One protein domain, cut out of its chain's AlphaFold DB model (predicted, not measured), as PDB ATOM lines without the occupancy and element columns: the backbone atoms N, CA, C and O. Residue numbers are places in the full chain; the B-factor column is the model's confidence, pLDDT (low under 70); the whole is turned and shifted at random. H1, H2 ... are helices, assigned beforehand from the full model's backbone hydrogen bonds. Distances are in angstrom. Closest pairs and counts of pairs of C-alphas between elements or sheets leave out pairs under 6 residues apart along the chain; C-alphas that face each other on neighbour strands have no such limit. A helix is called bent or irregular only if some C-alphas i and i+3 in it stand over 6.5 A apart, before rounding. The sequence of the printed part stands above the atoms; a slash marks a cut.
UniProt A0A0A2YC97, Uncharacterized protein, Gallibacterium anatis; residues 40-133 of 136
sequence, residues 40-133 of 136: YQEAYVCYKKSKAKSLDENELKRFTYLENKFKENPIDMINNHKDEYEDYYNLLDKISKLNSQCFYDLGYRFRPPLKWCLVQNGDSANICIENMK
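AT A GLANCE: This is residues 40 to 133 of the 136 residues of an uncharacterized protein of Gallibacterium anatis (UniProt A0A0A2YC97). What shape does the model have? One long helix, H4, runs through the middle, with H1 and H2 crossing different stretches of it on one side and short H3 making a corner at its beginning. After H4, residues 106 to 113 fold back to a small, loosely attached piece made of H5 and H6 on the other side. What is it made of? The printed part has 94 residues with six named helices, in the order H1 to H6, and no named strand; its class is all helix. It is only just compact, close to loose, with a radius of gyration of the C-alphas of 14.6 A and spans of 34 by 30 by 20 A.

HOW THE PARTS SIT: Where does the first helix go? H1, residues 40 to 54, touches residues 94 to 103 of the hub H4, residues 82 to 105, with the C-alphas of Ser 50 and Leu 98 closest at 5.3 A. They run opposite ways at a steep tilt of 67 degrees, only just short of about perpendicular. What comes next? H2, residues 57 to 72, touches residues 84 to 91 of H4, only just about perpendicular at 73 degrees, with the C-alphas of Leu 66 and Tyr 88 closest at 5.8 A. H3, residues 74 to 80, and H4 only just touch, with 3 pairs of C-alphas within 8 A, and only at the corner; the closest C-alphas, of Ile 78 and Tyr 85, are 5.8 A apart. How do the last helices stand? H5, residues 114 to 117, touches H6, residues 124 to 133, and the closest C-alphas, of Cys 117 and Ala 125, are 4.6 A apart. H6 is close to H4 but not clearly touching, with the C-alphas of Ser 100 and Asn 131 closest at 7.1 A, while H5 and H4 are apart. Do the backbones show helices? Every O i to N i+4 pair is within hydrogen-bond range in H1, H2 and H3, against 18 of 20 in H4 and 5 of 6 in H6; H5 is too short for such a pair.

IN THESE COORDINATES: Where does the first helix begin, and how long are H1 and H2? C-alpha 40 of H1 is at (52.692, -24.823, 6.718); H1 is 20.2 A long and H2 22.8 A. How long are the others? H3 measures 10.1 A, H4 34.5 A, H5 5.2 A and H6 15.0 A. Where does the last one end? C-alpha 133 is at (34.954, -25.493, -7.317), and H6 is irregular, with C-alphas 130 and 133 7.1 A apart.

THE WHOLE: How large is it? The two C-alphas farthest apart, of Asn 80 and Gly 107, are 40.5 A apart. Is it continuous? The printed part has no cut and no long link. Where is confidence low? Residues 120 to 122 have pLDDT under 70, against a mean of 93.7 for the printed part.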
ATOM      1  N   TYR A  40      51.675 -25.604   7.428       93.69
ATOM      2  CA  TYR A  40      52.692 -24.823   6.718       93.69
ATOM      3  C   TYR A  40      53.558 -25.715   5.817       93.69
ATOM      4  O   TYR A  40      53.869 -25.340   4.692       93.69
ATOM      5  N   GLN A  41      53.913 -26.916   6.282       96.06
ATOM      6  CA  GLN A  41      54.744 -27.861   5.541       96.06
ATOM      7  C   GLN A  41      54.061 -28.329   4.250       96.06
ATOM      8  O   GLN A  41      54.676 -28.270   3.186       96.06
ATOM      9  N   GLU A  42      52.794 -28.751   4.309       96.06
ATOM     10  CA  GLU A  42      52.038 -29.144   3.110       96.06
ATOM     11  C   GLU A  42      51.827 -27.953   2.170       96.06
ATOM     12  O   GLU A  42      52.043 -28.077   0.961       96.06
ATOM     13  N   ALA A  43      51.488 -26.782   2.721       95.44
ATOM     14  CA  ALA A  43      51.328 -25.562   1.938       95.44
ATOM     15  C   ALA A  43      52.625 -25.182   1.205       95.44
ATOM     16  O   ALA A  43      52.600 -24.874   0.013       95.44
ATOM     17  N   TYR A  44      53.769 -25.276   1.884       95.69
ATOM     18  CA  TYR A  44      55.085 -24.993   1.316       95.69
ATOM     19  C   TYR A  44      55.498 -26.010   0.244       95.69
ATOM     20  O   TYR A  44      56.084 -25.643  -0.775       95.69
ATOM     21  N   VAL A  45      55.172 -27.293   0.429       97.06
ATOM     22  CA  VAL A  45      55.399 -28.320  -0.599       97.06
ATOM     23  C   VAL A  45      54.602 -28.005  -1.862       97.06
ATOM     24  O   VAL A  45      55.170 -28.049  -2.955       97.06
ATOM     25  N   CYS A  46      53.323 -27.653  -1.726       97.19
ATOM     26  CA  CYS A  46      52.511 -27.232  -2.864       97.19
ATOM     27  C   CYS A  46      53.053 -25.956  -3.506       97.19
ATOM     28  O   CYS A  46      53.226 -25.949  -4.717       97.19
ATOM     29  N   TYR A  47      53.437 -24.945  -2.724       96.00
ATOM     30  CA  TYR A  47      54.063 -23.728  -3.245       96.00
ATOM     31  C   TYR A  47      55.288 -24.028  -4.116       96.00
ATOM     32  O   TYR A  47      55.372 -23.544  -5.244       96.00
ATOM     33  N   LYS A  48      56.207 -24.888  -3.655       96.75
ATOM     34  CA  LYS A  48      57.377 -25.286  -4.454       96.75
ATOM     35  C   LYS A  48      56.986 -25.999  -5.749       96.75
ATOM     36  O   LYS A  48      57.545 -25.687  -6.797       96.75
ATOM     37  N   LYS A  49      56.037 -26.941  -5.682       96.69
ATOM     38  CA  LYS A  49      55.556 -27.688  -6.857       96.69
ATOM     39  C   LYS A  49      54.877 -26.767  -7.869       96.69
ATOM     40  O   LYS A  49      55.196 -26.816  -9.050       96.69
ATOM     41  N   SER A  50      53.974 -25.915  -7.402       96.94
ATOM     42  CA  SER A  50      53.250 -24.949  -8.221       96.94
ATOM     43  C   SER A  50      54.192 -23.940  -8.851       96.94
ATOM     44  O   SER A  50      54.086 -23.709 -10.047       96.94
ATOM     45  N   LYS A  51      55.154 -23.396  -8.096       96.62
ATOM     46  CA  LYS A  51      56.154 -22.461  -8.622       96.62
ATOM     47  C   LYS A  51      56.969 -23.080  -9.756       96.62
ATOM     48  O   LYS A  51      57.069 -22.485 -10.817       96.62
ATOM     49  N   ALA A  52      57.471 -24.298  -9.560       95.25
ATOM     50  CA  ALA A  52      58.225 -25.009 -10.592       95.25
ATOM     51  C   ALA A  52      57.383 -25.375 -11.831       95.25
ATOM     52  O   ALA A  52      57.943 -25.593 -12.896       95.25
ATOM     53  N   LYS A  53      56.055 -25.481 -11.690       96.38
ATOM     54  CA  LYS A  53      55.140 -25.852 -12.781       96.38
ATOM     55  C   LYS A  53      54.525 -24.651 -13.511       96.38
ATOM     56  O   LYS A  53      54.155 -24.790 -14.669       96.38
ATOM     57  N   SER A  54      54.335 -23.526 -12.824       96.50
ATOM     58  CA  SER A  54      53.622 -22.349 -13.354       96.50
ATOM     59  C   SER A  54      54.521 -21.347 -14.057       96.50
ATOM     60  O   SER A  54      53.994 -20.570 -14.846       96.50
ATOM     61  N   LEU A  55      55.820 -21.345 -13.752       97.31
ATOM     62  CA  LEU A  55      56.765 -20.358 -14.258       97.31
ATOM     63  C   LEU A  55      57.780 -21.013 -15.193       97.31
ATOM     64  O   LEU A  55      58.337 -22.063 -14.861       97.31
ATOM     65  N   ASP A  56      58.056 -20.368 -16.325       97.12
ATOM     66  CA  ASP A  56      59.222 -20.703 -17.145       97.12
ATOM     67  C   ASP A  56      60.545 -20.231 -16.500       97.12
ATOM     68  O   ASP A  56      60.569 -19.658 -15.409       97.12
ATOM     69  N   GLU A  57      61.683 -20.498 -17.148       96.94
ATOM     70  CA  GLU A  57      63.002 -20.148 -16.603       96.94
ATOM     71  C   GLU A  57      63.184 -18.633 -16.387       96.94
ATOM     72  O   GLU A  57      63.773 -18.212 -15.386       96.94
ATOM     73  N   ASN A  58      62.684 -17.806 -17.305       97.69
ATOM     74  CA  ASN A  58      62.806 -16.353 -17.222       97.69
ATOM     75  C   ASN A  58      61.855 -15.792 -16.166       97.69
ATOM     76  O   ASN A  58      62.265 -14.973 -15.338       97.69
ATOM     77  N   GLU A  59      60.616 -16.280 -16.140       97.81
ATOM     78  CA  GLU A  59      59.634 -15.943 -15.113       97.81
ATOM     79  C   GLU A  59      60.117 -16.348 -13.721       97.81
ATOM     80  O   GLU A  59      59.965 -15.582 -12.775       97.81
ATOM     81  N   LEU A  60      60.763 -17.507 -13.570       97.31
ATOM     82  CA  LEU A  60      61.310 -17.954 -12.290       97.31
ATOM     83  C   LEU A  60      62.443 -17.044 -11.799       97.31
ATOM     84  O   LEU A  60      62.502 -16.722 -10.607       97.31
ATOM     85  N   LYS A  61      63.336 -16.608 -12.698       97.69
ATOM     86  CA  LYS A  61      64.393 -15.635 -12.374       97.69
ATOM     87  C   LYS A  61      63.784 -14.299 -11.954       97.69
ATOM     88  O   LYS A  61      64.147 -13.774 -10.899       97.69
ATOM     89  N   ARG A  62      62.824 -13.787 -12.732       97.94
ATOM     90  CA  ARG A  62      62.116 -12.535 -12.436       97.94
ATOM     91  C   ARG A  62      61.369 -12.618 -11.109       97.94
ATOM     92  O   ARG A  62      61.551 -11.756 -10.258       97.94
ATOM     93  N   PHE A  63      60.622 -13.694 -10.888       98.00
ATOM     94  CA  PHE A  63      59.907 -13.941  -9.643       98.00
ATOM     95  C   PHE A  63      60.859 -14.017  -8.448       98.00
ATOM     96  O   PHE A  63      60.568 -13.438  -7.414       98.00
ATOM     97  N   THR A  64      62.011 -14.681  -8.575       97.31
ATOM     98  CA  THR A  64      62.993 -14.774  -7.479       97.31
ATOM     99  C   THR A  64      63.552 -13.400  -7.104       97.31
ATOM    100  O   THR A  64      63.663 -13.088  -5.919       97.31
ATOM    101  N   TYR A  65      63.864 -12.559  -8.095       97.94
ATOM    102  CA  TYR A  65      64.271 -11.171  -7.864       97.94
ATOM    103  C   TYR A  65      63.180 -10.381  -7.126       97.94
ATOM    104  O   TYR A  65      63.442  -9.784  -6.082       97.94
ATOM    105  N   LEU A  66      61.948 -10.435  -7.637       98.25
ATOM    106  CA  LEU A  66      60.811  -9.708  -7.079       98.25
ATOM    107  C   LEU A  66      60.427 -10.200  -5.677       98.25
ATOM    108  O   LEU A  66      60.154  -9.389  -4.800       98.25
ATOM    109  N   GLU A  67      60.459 -11.511  -5.437       96.75
ATOM    110  CA  GLU A  67      60.168 -12.116  -4.135       96.75
ATOM    111  C   GLU A  67      61.196 -11.674  -3.083       96.75
ATOM    112  O   GLU A  67      60.827 -11.400  -1.940       96.75
ATOM    113  N   ASN A  68      62.477 -11.579  -3.453       97.62
ATOM    114  CA  ASN A  68      63.516 -11.072  -2.557       97.62
ATOM    115  C   ASN A  68      63.321  -9.582  -2.266       97.62
ATOM    116  O   ASN A  68      63.304  -9.201  -1.099       97.62
ATOM    117  N   LYS A  69      63.065  -8.766  -3.296       97.06
ATOM    118  CA  LYS A  69      62.778  -7.335  -3.124       97.06
ATOM    119  C   LYS A  69      61.552  -7.101  -2.231       97.06
ATOM    120  O   LYS A  69      61.597  -6.278  -1.319       97.06
ATOM    121  N   PHE A  70      60.487  -7.881  -2.430       96.56
ATOM    122  CA  PHE A  70      59.294  -7.838  -1.587       96.56
ATOM    123  C   PHE A  70      59.608  -8.213  -0.135       96.56
ATOM    124  O   PHE A  70      59.127  -7.553   0.776       96.56
ATOM    125  N   LYS A  71      60.420  -9.254   0.103       96.25
ATOM    126  CA  LYS A  71      60.829  -9.669   1.461       96.25
ATOM    127  C   LYS A  71      61.687  -8.619   2.165       96.25
ATOM    128  O   LYS A  71      61.572  -8.485   3.381       96.25
ATOM    129  N   GLU A  72      62.537  -7.913   1.427       97.38
ATOM    130  CA  GLU A  72      63.398  -6.859   1.965       97.38
ATOM    131  C   GLU A  72      62.586  -5.641   2.415       97.38
ATOM    132  O   GLU A  72      62.772  -5.163   3.535       97.38
ATOM    133  N   ASN A  73      61.670  -5.150   1.572       96.88
ATOM    134  CA  ASN A  73      60.833  -4.003   1.916       96.88
ATOM    135  C   ASN A  73      59.463  -4.030   1.204       96.88
ATOM    136  O   ASN A  73      59.293  -3.412   0.149       96.88
ATOM    137  N   PRO A  74      58.447  -4.689   1.799       94.75
ATOM    138  CA  PRO A  74      57.122  -4.792   1.193       94.75
ATOM    139  C   PRO A  74      56.451  -3.431   0.983       94.75
ATOM    140  O   PRO A  74      55.792  -3.209  -0.028       94.75
ATOM    141  N   ILE A  75      56.609  -2.514   1.947       95.62
ATOM    142  CA  ILE A  75      55.937  -1.205   1.943       95.62
ATOM    143  C   ILE A  75      56.476  -0.341   0.804       95.62
ATOM    144  O   ILE A  75      55.702   0.293   0.090       95.62
ATOM    145  N   ASP A  76      57.795  -0.332   0.630       96.44
ATOM    146  CA  ASP A  76      58.443   0.396  -0.457       96.44
ATOM    147  C   ASP A  76      58.046  -0.166  -1.823       96.44
ATOM    148  O   ASP A  76      57.645   0.592  -2.704       96.44
ATOM    149  N   MET A  77      58.039  -1.494  -1.976       95.94
ATOM    150  CA  MET A  77      57.637  -2.117  -3.235       95.94
ATOM    151  C   MET A  77      56.191  -1.764  -3.615       95.94
ATOM    152  O   MET A  77      55.933  -1.378  -4.752       95.94
ATOM    153  N   ILE A  78      55.266  -1.811  -2.649       94.38
ATOM    154  CA  ILE A  78      53.846  -1.479  -2.857       94.38
ATOM    155  C   ILE A  78      53.655   0.003  -3.215       94.38
ATOM    156  O   ILE A  78      52.870   0.331  -4.106       94.38
ATOM    157  N   ASN A  79      54.344   0.914  -2.524       96.00
ATOM    158  CA  ASN A  79      54.069   2.347  -2.649       96.00
ATOM    159  C   ASN A  79      54.876   3.025  -3.764       96.00
ATOM    160  O   ASN A  79      54.343   3.897  -4.453       96.00
ATOM    161  N   ASN A  80      56.133   2.614  -3.948       97.31
ATOM    162  CA  ASN A  80      57.118   3.305  -4.785       97.31
ATOM    163  C   ASN A  80      57.521   2.511  -6.039       97.31
ATOM    164  O   ASN A  80      58.023   3.106  -6.991       97.31
ATOM    165  N   HIS A  81      57.267   1.199  -6.087       96.56
ATOM    166  CA  HIS A  81      57.618   0.327  -7.217       96.56
ATOM    167  C   HIS A  81      56.400  -0.431  -7.764       96.56
ATOM    168  O   HIS A  81      56.423  -1.653  -7.912       96.56
ATOM    169  N   LYS A  82      55.328   0.307  -8.075       95.19
ATOM    170  CA  LYS A  82      54.018  -0.254  -8.446       95.19
ATOM    171  C   LYS A  82      54.075  -1.267  -9.592       95.19
ATOM    172  O   LYS A  82      53.489  -2.331  -9.450       95.19
ATOM    173  N   ASP A  83      54.822  -0.983 -10.657       97.50
ATOM    174  CA  ASP A  83      54.932  -1.890 -11.811       97.50
ATOM    175  C   ASP A  83      55.591  -3.223 -11.428       97.50
ATOM    176  O   ASP A  83      55.181  -4.293 -11.867       97.50
ATOM    177  N   GLU A  84      56.609  -3.180 -10.563       97.31
ATOM    178  CA  GLU A  84      57.268  -4.390 -10.069       97.31
ATOM    179  C   GLU A  84      56.395  -5.144  -9.071       97.31
ATOM    180  O   GLU A  84      56.421  -6.373  -9.038       97.31
ATOM    181  N   TYR A  85      55.621  -4.423  -8.260       96.56
ATOM    182  CA  TYR A  85      54.626  -5.022  -7.381       96.56
ATOM    183  C   TYR A  85      53.519  -5.724  -8.172       96.56
ATOM    184  O   TYR A  85      53.150  -6.845  -7.832       96.56
ATOM    185  N   GLU A  86      53.032  -5.109  -9.248       96.88
ATOM    186  CA  GLU A  86      52.036  -5.700 -10.137       96.88
ATOM    187  C   GLU A  86      52.592  -6.938 -10.853       96.88
ATOM    188  O   GLU A  86      51.956  -7.990 -10.849       96.88
ATOM    189  N   ASP A  87      53.813  -6.862 -11.387       97.62
ATOM    190  CA  ASP A  87      54.513  -8.001 -11.994       97.62
ATOM    191  C   ASP A  87      54.693  -9.156 -10.989       97.62
ATOM    192  O   ASP A  87      54.360 -10.313 -11.262       97.62
ATOM    193  N   TYR A  88      55.118  -8.834  -9.764       97.25
ATOM    194  CA  TYR A  88      55.239  -9.804  -8.678       97.25
ATOM    195  C   TYR A  88      53.901 -10.466  -8.356       97.25
ATOM    196  O   TYR A  88      53.826 -11.692  -8.247       97.25
ATOM    197  N   TYR A  89      52.844  -9.663  -8.222       94.56
ATOM    198  CA  TYR A  89      51.504 -10.143  -7.915       94.56
ATOM    199  C   TYR A  89      50.958 -11.037  -9.033       94.56
ATOM    200  O   TYR A  89      50.430 -12.109  -8.747       94.56
ATOM    201  N   ASN A  90      51.157 -10.669 -10.298       96.19
ATOM    202  CA  ASN A  90      50.723 -11.457 -11.452       96.19
ATOM    203  C   ASN A  90      51.407 -12.832 -11.506       96.19
ATOM    204  O   ASN A  90      50.757 -13.853 -11.748       96.19
ATOM    205  N   LEU A  91      52.714 -12.890 -11.240       97.50
ATOM    206  CA  LEU A  91      53.443 -14.157 -11.149       97.50
ATOM    207  C   LEU A  91      52.987 -14.977  -9.932       97.50
ATOM    208  O   LEU A  91      52.802 -16.193 -10.034       97.50
ATOM    209  N   LEU A  92      52.750 -14.326  -8.790       95.00
ATOM    210  CA  LEU A  92      52.235 -14.978  -7.588       95.00
ATOM    211  C   LEU A  92      50.828 -15.557  -7.805       95.00
ATOM    212  O   LEU A  92      50.552 -16.665  -7.340       95.00
ATOM    213  N   ASP A  93      49.965 -14.860  -8.544       92.62
ATOM    214  CA  ASP A  93      48.621 -15.313  -8.906       92.62
ATOM    215  C   ASP A  93      48.665 -16.612  -9.731       92.62
ATOM    216  O   ASP A  93      47.985 -17.586  -9.384       92.62
ATOM    217  N   LYS A  94      49.557 -16.695 -10.736       94.69
ATOM    218  CA  LYS A  94      49.795 -17.935 -11.509       94.69
ATOM    219  C   LYS A  94      50.159 -19.113 -10.600       94.69
ATOM    220  O   LYS A  94      49.614 -20.211 -10.751       94.69
ATOM    221  N   ILE A  95      51.047 -18.887  -9.628       96.00
ATOM    222  CA  ILE A  95      51.440 -19.906  -8.642       96.00
ATOM    223  C   ILE A  95      50.240 -20.285  -7.758       96.00
ATOM    224  O   ILE A  95      50.012 -21.468  -7.482       96.00
ATOM    225  N   SER A  96      49.460 -19.298  -7.307       92.31
ATOM    226  CA  SER A  96      48.348 -19.483  -6.368       92.31
ATOM    227  C   SER A  96      47.233 -20.376  -6.932       92.31
ATOM    228  O   SER A  96      46.704 -21.241  -6.224       92.31
ATOM    229  N   LYS A  97      46.945 -20.254  -8.232       91.12
ATOM    230  CA  LYS A  97      45.952 -21.077  -8.936       91.12
ATOM    231  C   LYS A  97      46.323 -22.559  -8.915       91.12
ATOM    232  O   LYS A  97      45.467 -23.409  -8.662       91.12
ATOM    233  N   LEU A  98      47.606 -22.880  -9.097       95.06
ATOM    234  CA  LEU A  98      48.099 -24.257  -8.988       95.06
ATOM    235  C   LEU A  98      48.205 -24.742  -7.534       95.06
ATOM    236  O   LEU A  98      47.984 -25.928  -7.281       95.06
ATOM    237  N   ASN A  99      48.471 -23.850  -6.568       95.12
ATOM    238  CA  ASN A  99      48.467 -24.214  -5.146       95.12
ATOM    239  C   ASN A  99      47.116 -24.772  -4.716       95.12
ATOM    240  O   ASN A  99      47.065 -25.813  -4.070       95.12
ATOM    241  N   SER A 100      46.034 -24.113  -5.121       95.38
ATOM    242  CA  SER A 100      44.671 -24.524  -4.790       95.38
ATOM    243  C   SER A 100      44.332 -25.914  -5.329       95.38
ATOM    244  O   SER A 100      43.777 -26.741  -4.605       95.38
ATOM    245  N   GLN A 101      44.754 -26.222  -6.561       95.81
ATOM    246  CA  GLN A 101      44.646 -27.578  -7.100       95.81
ATOM    247  C   GLN A 101      45.465 -28.579  -6.270       95.81
ATOM    248  O   GLN A 101      44.945 -29.617  -5.881       95.81
ATOM    249  N   CYS A 102      46.717 -28.253  -5.935       97.12
ATOM    250  CA  CYS A 102      47.567 -29.124  -5.122       97.12
ATOM    251  C   CYS A 102      46.968 -29.394  -3.731       97.12
ATOM    252  O   CYS A 102      47.006 -30.525  -3.250       97.12
ATOM    253  N   PHE A 103      46.366 -28.388  -3.088       97.12
ATOM    254  CA  PHE A 103      45.660 -28.567  -1.818       97.12
ATOM    255  C   PHE A 103      44.483 -29.532  -1.977       97.12
ATOM    256  O   PHE A 103      44.326 -30.453  -1.170       97.12
ATOM    257  N   TYR A 104      43.686 -29.354  -3.030       97.06
ATOM    258  CA  TYR A 104      42.566 -30.234  -3.341       97.06
ATOM    259  C   TYR A 104      43.008 -31.689  -3.567       97.06
ATOM    260  O   TYR A 104      42.413 -32.603  -2.990       97.06
ATOM    261  N   ASP A 105      44.093 -31.894  -4.317       96.56
ATOM    262  CA  ASP A 105      44.672 -33.214  -4.598       96.56
ATOM    263  C   ASP A 105      45.198 -33.899  -3.321       96.56
ATOM    264  O   ASP A 105      45.128 -35.120  -3.188       96.56
ATOM    265  N   LEU A 106      45.666 -33.121  -2.337       96.38
ATOM    266  CA  LEU A 106      46.049 -33.608  -1.002       96.38
ATOM    267  C   LEU A 106      44.849 -33.946  -0.093       96.38
ATOM    268  O   LEU A 106      45.044 -34.313   1.074       96.38
ATOM    269  N   GLY A 107      43.620 -33.803  -0.597       96.94
ATOM    270  CA  GLY A 107      42.373 -34.085   0.113       96.94
ATOM    271  C   GLY A 107      41.810 -32.906   0.908       96.94
ATOM    272  O   GLY A 107      40.881 -33.096   1.693       96.94
ATOM    273  N   TYR A 108      42.352 -31.695   0.746       97.88
ATOM    274  CA  TYR A 108      41.765 -30.503   1.358       97.88
ATOM    275  C   TYR A 108      40.532 -30.036   0.580       97.88
ATOM    276  O   TYR A 108      40.386 -30.270  -0.621       97.88
ATOM    277  N   ARG A 109      39.628 -29.351   1.279       97.50
ATOM    278  CA  ARG A 109      38.477 -28.663   0.690       97.50
ATOM    279  C   ARG A 109      38.478 -27.209   1.096       97.50
ATOM    280  O   ARG A 109      38.761 -26.886   2.251       97.50
ATOM    281  N   PHE A 110      38.125 -26.348   0.154       97.00
ATOM    282  CA  PHE A 110      38.030 -24.923   0.408       97.00
ATOM    283  C   PHE A 110      36.692 -24.599   1.086       97.00
ATOM    284  O   PHE A 110      35.621 -24.723   0.492       97.00
ATOM    285  N   ARG A 111      36.743 -24.232   2.369       95.56
ATOM    286  CA  ARG A 111      35.579 -24.022   3.246       95.56
ATOM    287  C   ARG A 111      35.609 -22.642   3.920       95.56
ATOM    288  O   ARG A 111      35.704 -22.564   5.149       95.56
ATOM    289  N   PRO A 112      35.536 -21.541   3.153       93.06
ATOM    290  CA  PRO A 112      35.447 -20.205   3.727       93.06
ATOM    291  C   PRO A 112      34.052 -19.955   4.325       93.06
ATOM    292  O   PRO A 112      33.048 -20.455   3.806       93.06
ATOM    293  N   PRO A 113      33.934 -19.153   5.397       91.06
ATOM    294  CA  PRO A 113      32.642 -18.649   5.832       91.06
ATOM    295  C   PRO A 113      32.139 -17.598   4.833       91.06
ATOM    296  O   PRO A 113      32.920 -16.788   4.340       91.06
ATOM    297  N   LEU A 114      30.824 -17.548   4.590       87.44
ATOM    298  CA  LEU A 114      30.227 -16.618   3.617       87.44
ATOM    299  C   LEU A 114      30.638 -15.159   3.872       87.44
ATOM    300  O   LEU A 114      30.986 -14.449   2.938       87.44
ATOM    301  N   LYS A 115      30.689 -14.741   5.143       85.94
ATOM    302  CA  LYS A 115      31.130 -13.392   5.527       85.94
ATOM    303  C   LYS A 115      32.534 -13.032   5.027       85.94
ATOM    304  O   LYS A 115      32.790 -11.863   4.790       85.94
ATOM    305  N   TRP A 116      33.425 -14.013   4.875       86.88
ATOM    306  CA  TRP A 116      34.777 -13.795   4.357       86.88
ATOM    307  C   TRP A 116      34.758 -13.586   2.840       86.88
ATOM    308  O   TRP A 116      35.416 -12.683   2.343       86.88
ATOM    309  N   CYS A 117      33.925 -14.340   2.116       88.25
ATOM    310  CA  CYS A 117      33.731 -14.150   0.675       88.25
ATOM    311  C   CYS A 117      33.061 -12.816   0.310       88.25
ATOM    312  O   CYS A 117      33.143 -12.397  -0.837       88.25
ATOM    313  N   LEU A 118      32.364 -12.178   1.255       84.12
ATOM    314  CA  LEU A 118      31.610 -10.938   1.036       84.12
ATOM    315  C   LEU A 118      32.375  -9.669   1.445       84.12
ATOM    316  O   LEU A 118      31.803  -8.580   1.418       84.12
ATOM    317  N   VAL A 119      33.643  -9.782   1.850       80.31
ATOM    318  CA  VAL A 119      34.462  -8.608   2.178       80.31
ATOM    319  C   VAL A 119      34.702  -7.799   0.898       80.31
ATOM    320  O   VAL A 119      35.374  -8.270  -0.011       80.31
ATOM    321  N   GLN A 120      34.139  -6.586   0.830       58.97
ATOM    322  CA  GLN A 120      34.128  -5.754  -0.386       58.97
ATOM    323  C   GLN A 120      35.473  -5.085  -0.716       58.97
ATOM    324  O   GLN A 120      35.690  -4.700  -1.858       58.97
ATOM    325  N   ASN A 121      36.383  -4.967   0.256       58.84
ATOM    326  CA  ASN A 121      37.629  -4.200   0.117       58.84
ATOM    327  C   ASN A 121      38.879  -5.086  -0.043       58.84
ATOM    328  O   ASN A 121      39.961  -4.696   0.390       58.84
ATOM    329  N   GLY A 122      38.755  -6.292  -0.602       65.12
ATOM    330  CA  GLY A 122      39.919  -7.150  -0.819       65.12
ATOM    331  C   GLY A 122      39.677  -8.330  -1.751       65.12
ATOM    332  O   GLY A 122      38.546  -8.641  -2.121       65.12
ATOM    333  N   ASP A 123      40.762  -9.037  -2.066       79.12
ATOM    334  CA  ASP A 123      40.782 -10.161  -3.013       79.12
ATOM    335  C   ASP A 123      39.990 -11.394  -2.543       79.12
ATOM    336  O   ASP A 123      39.842 -12.365  -3.284       79.12
ATOM    337  N   SER A 124      39.448 -11.383  -1.319       84.94
ATOM    338  CA  SER A 124      38.700 -12.502  -0.736       84.94
ATOM    339  C   SER A 124      37.510 -12.941  -1.590       84.94
ATOM    340  O   SER A 124      37.258 -14.141  -1.704       84.94
ATOM    341  N   ALA A 125      36.801 -11.998  -2.219       87.94
ATOM    342  CA  ALA A 125      35.683 -12.312  -3.107       87.94
ATOM    343  C   ALA A 125      36.144 -13.104  -4.343       87.94
ATOM    344  O   ALA A 125      35.594 -14.168  -4.635       87.94
ATOM    345  N   ASN A 126      37.204 -12.634  -5.012       88.38
ATOM    346  CA  ASN A 126      37.785 -13.292  -6.184       88.38
ATOM    347  C   ASN A 126      38.335 -14.673  -5.823       88.38
ATOM    348  O   ASN A 126      37.970 -15.665  -6.450       88.38
ATOM    349  N   ILE A 127      39.103 -14.764  -4.734       90.25
ATOM    350  CA  ILE A 127      39.619 -16.039  -4.224       90.25
ATOM    351  C   ILE A 127      38.471 -17.008  -3.924       90.25
ATOM    352  O   ILE A 127      38.593 -18.204  -4.196       90.25
ATOM    353  N   CYS A 128      37.346 -16.528  -3.380       91.56
ATOM    354  CA  CYS A 128      36.172 -17.373  -3.204       91.56
ATOM    355  C   CYS A 128      35.638 -17.888  -4.533       91.56
ATOM    356  O   CYS A 128      35.503 -19.099  -4.683       91.56
ATOM    357  N   ILE A 129      35.366 -17.005  -5.493       90.81
ATOM    358  CA  ILE A 129      34.836 -17.389  -6.809       90.81
ATOM    359  C   ILE A 129      35.730 -18.449  -7.466       90.81
ATOM    360  O   ILE A 129      35.233 -19.493  -7.888       90.81
ATOM    361  N   GLU A 130      37.045 -18.235  -7.472       91.88
ATOM    362  CA  GLU A 130      38.006 -19.155  -8.082       91.88
ATOM    363  C   GLU A 130      38.047 -20.532  -7.406       91.88
ATOM    364  O   GLU A 130      38.184 -21.557  -8.083       91.88
ATOM    365  N   ASN A 131      37.915 -20.576  -6.077       94.81
ATOM    366  CA  ASN A 131      38.127 -21.794  -5.291       94.81
ATOM    367  C   ASN A 131      36.842 -22.500  -4.856       94.81
ATOM    368  O   ASN A 131      36.903 -23.603  -4.311       94.81
ATOM    369  N   MET A 132      35.668 -21.933  -5.142       91.69
ATOM    370  CA  MET A 132      34.375 -22.565  -4.853       91.69
ATOM    371  C   MET A 132      34.213 -23.935  -5.529       91.69
ATOM    372  O   MET A 132      33.532 -24.803  -4.983       91.69
ATOM    373  N   LYS A 133      34.895 -24.175  -6.657       95.00
ATOM    374  CA  LYS A 133      34.954 -25.493  -7.317       95.00
ATOM    375  C   LYS A 133      35.605 -26.592  -6.463       95.00
ATOM    376  O   LYS A 133      35.334 -27.762  -6.685       95.00
TER     377      LYS A 133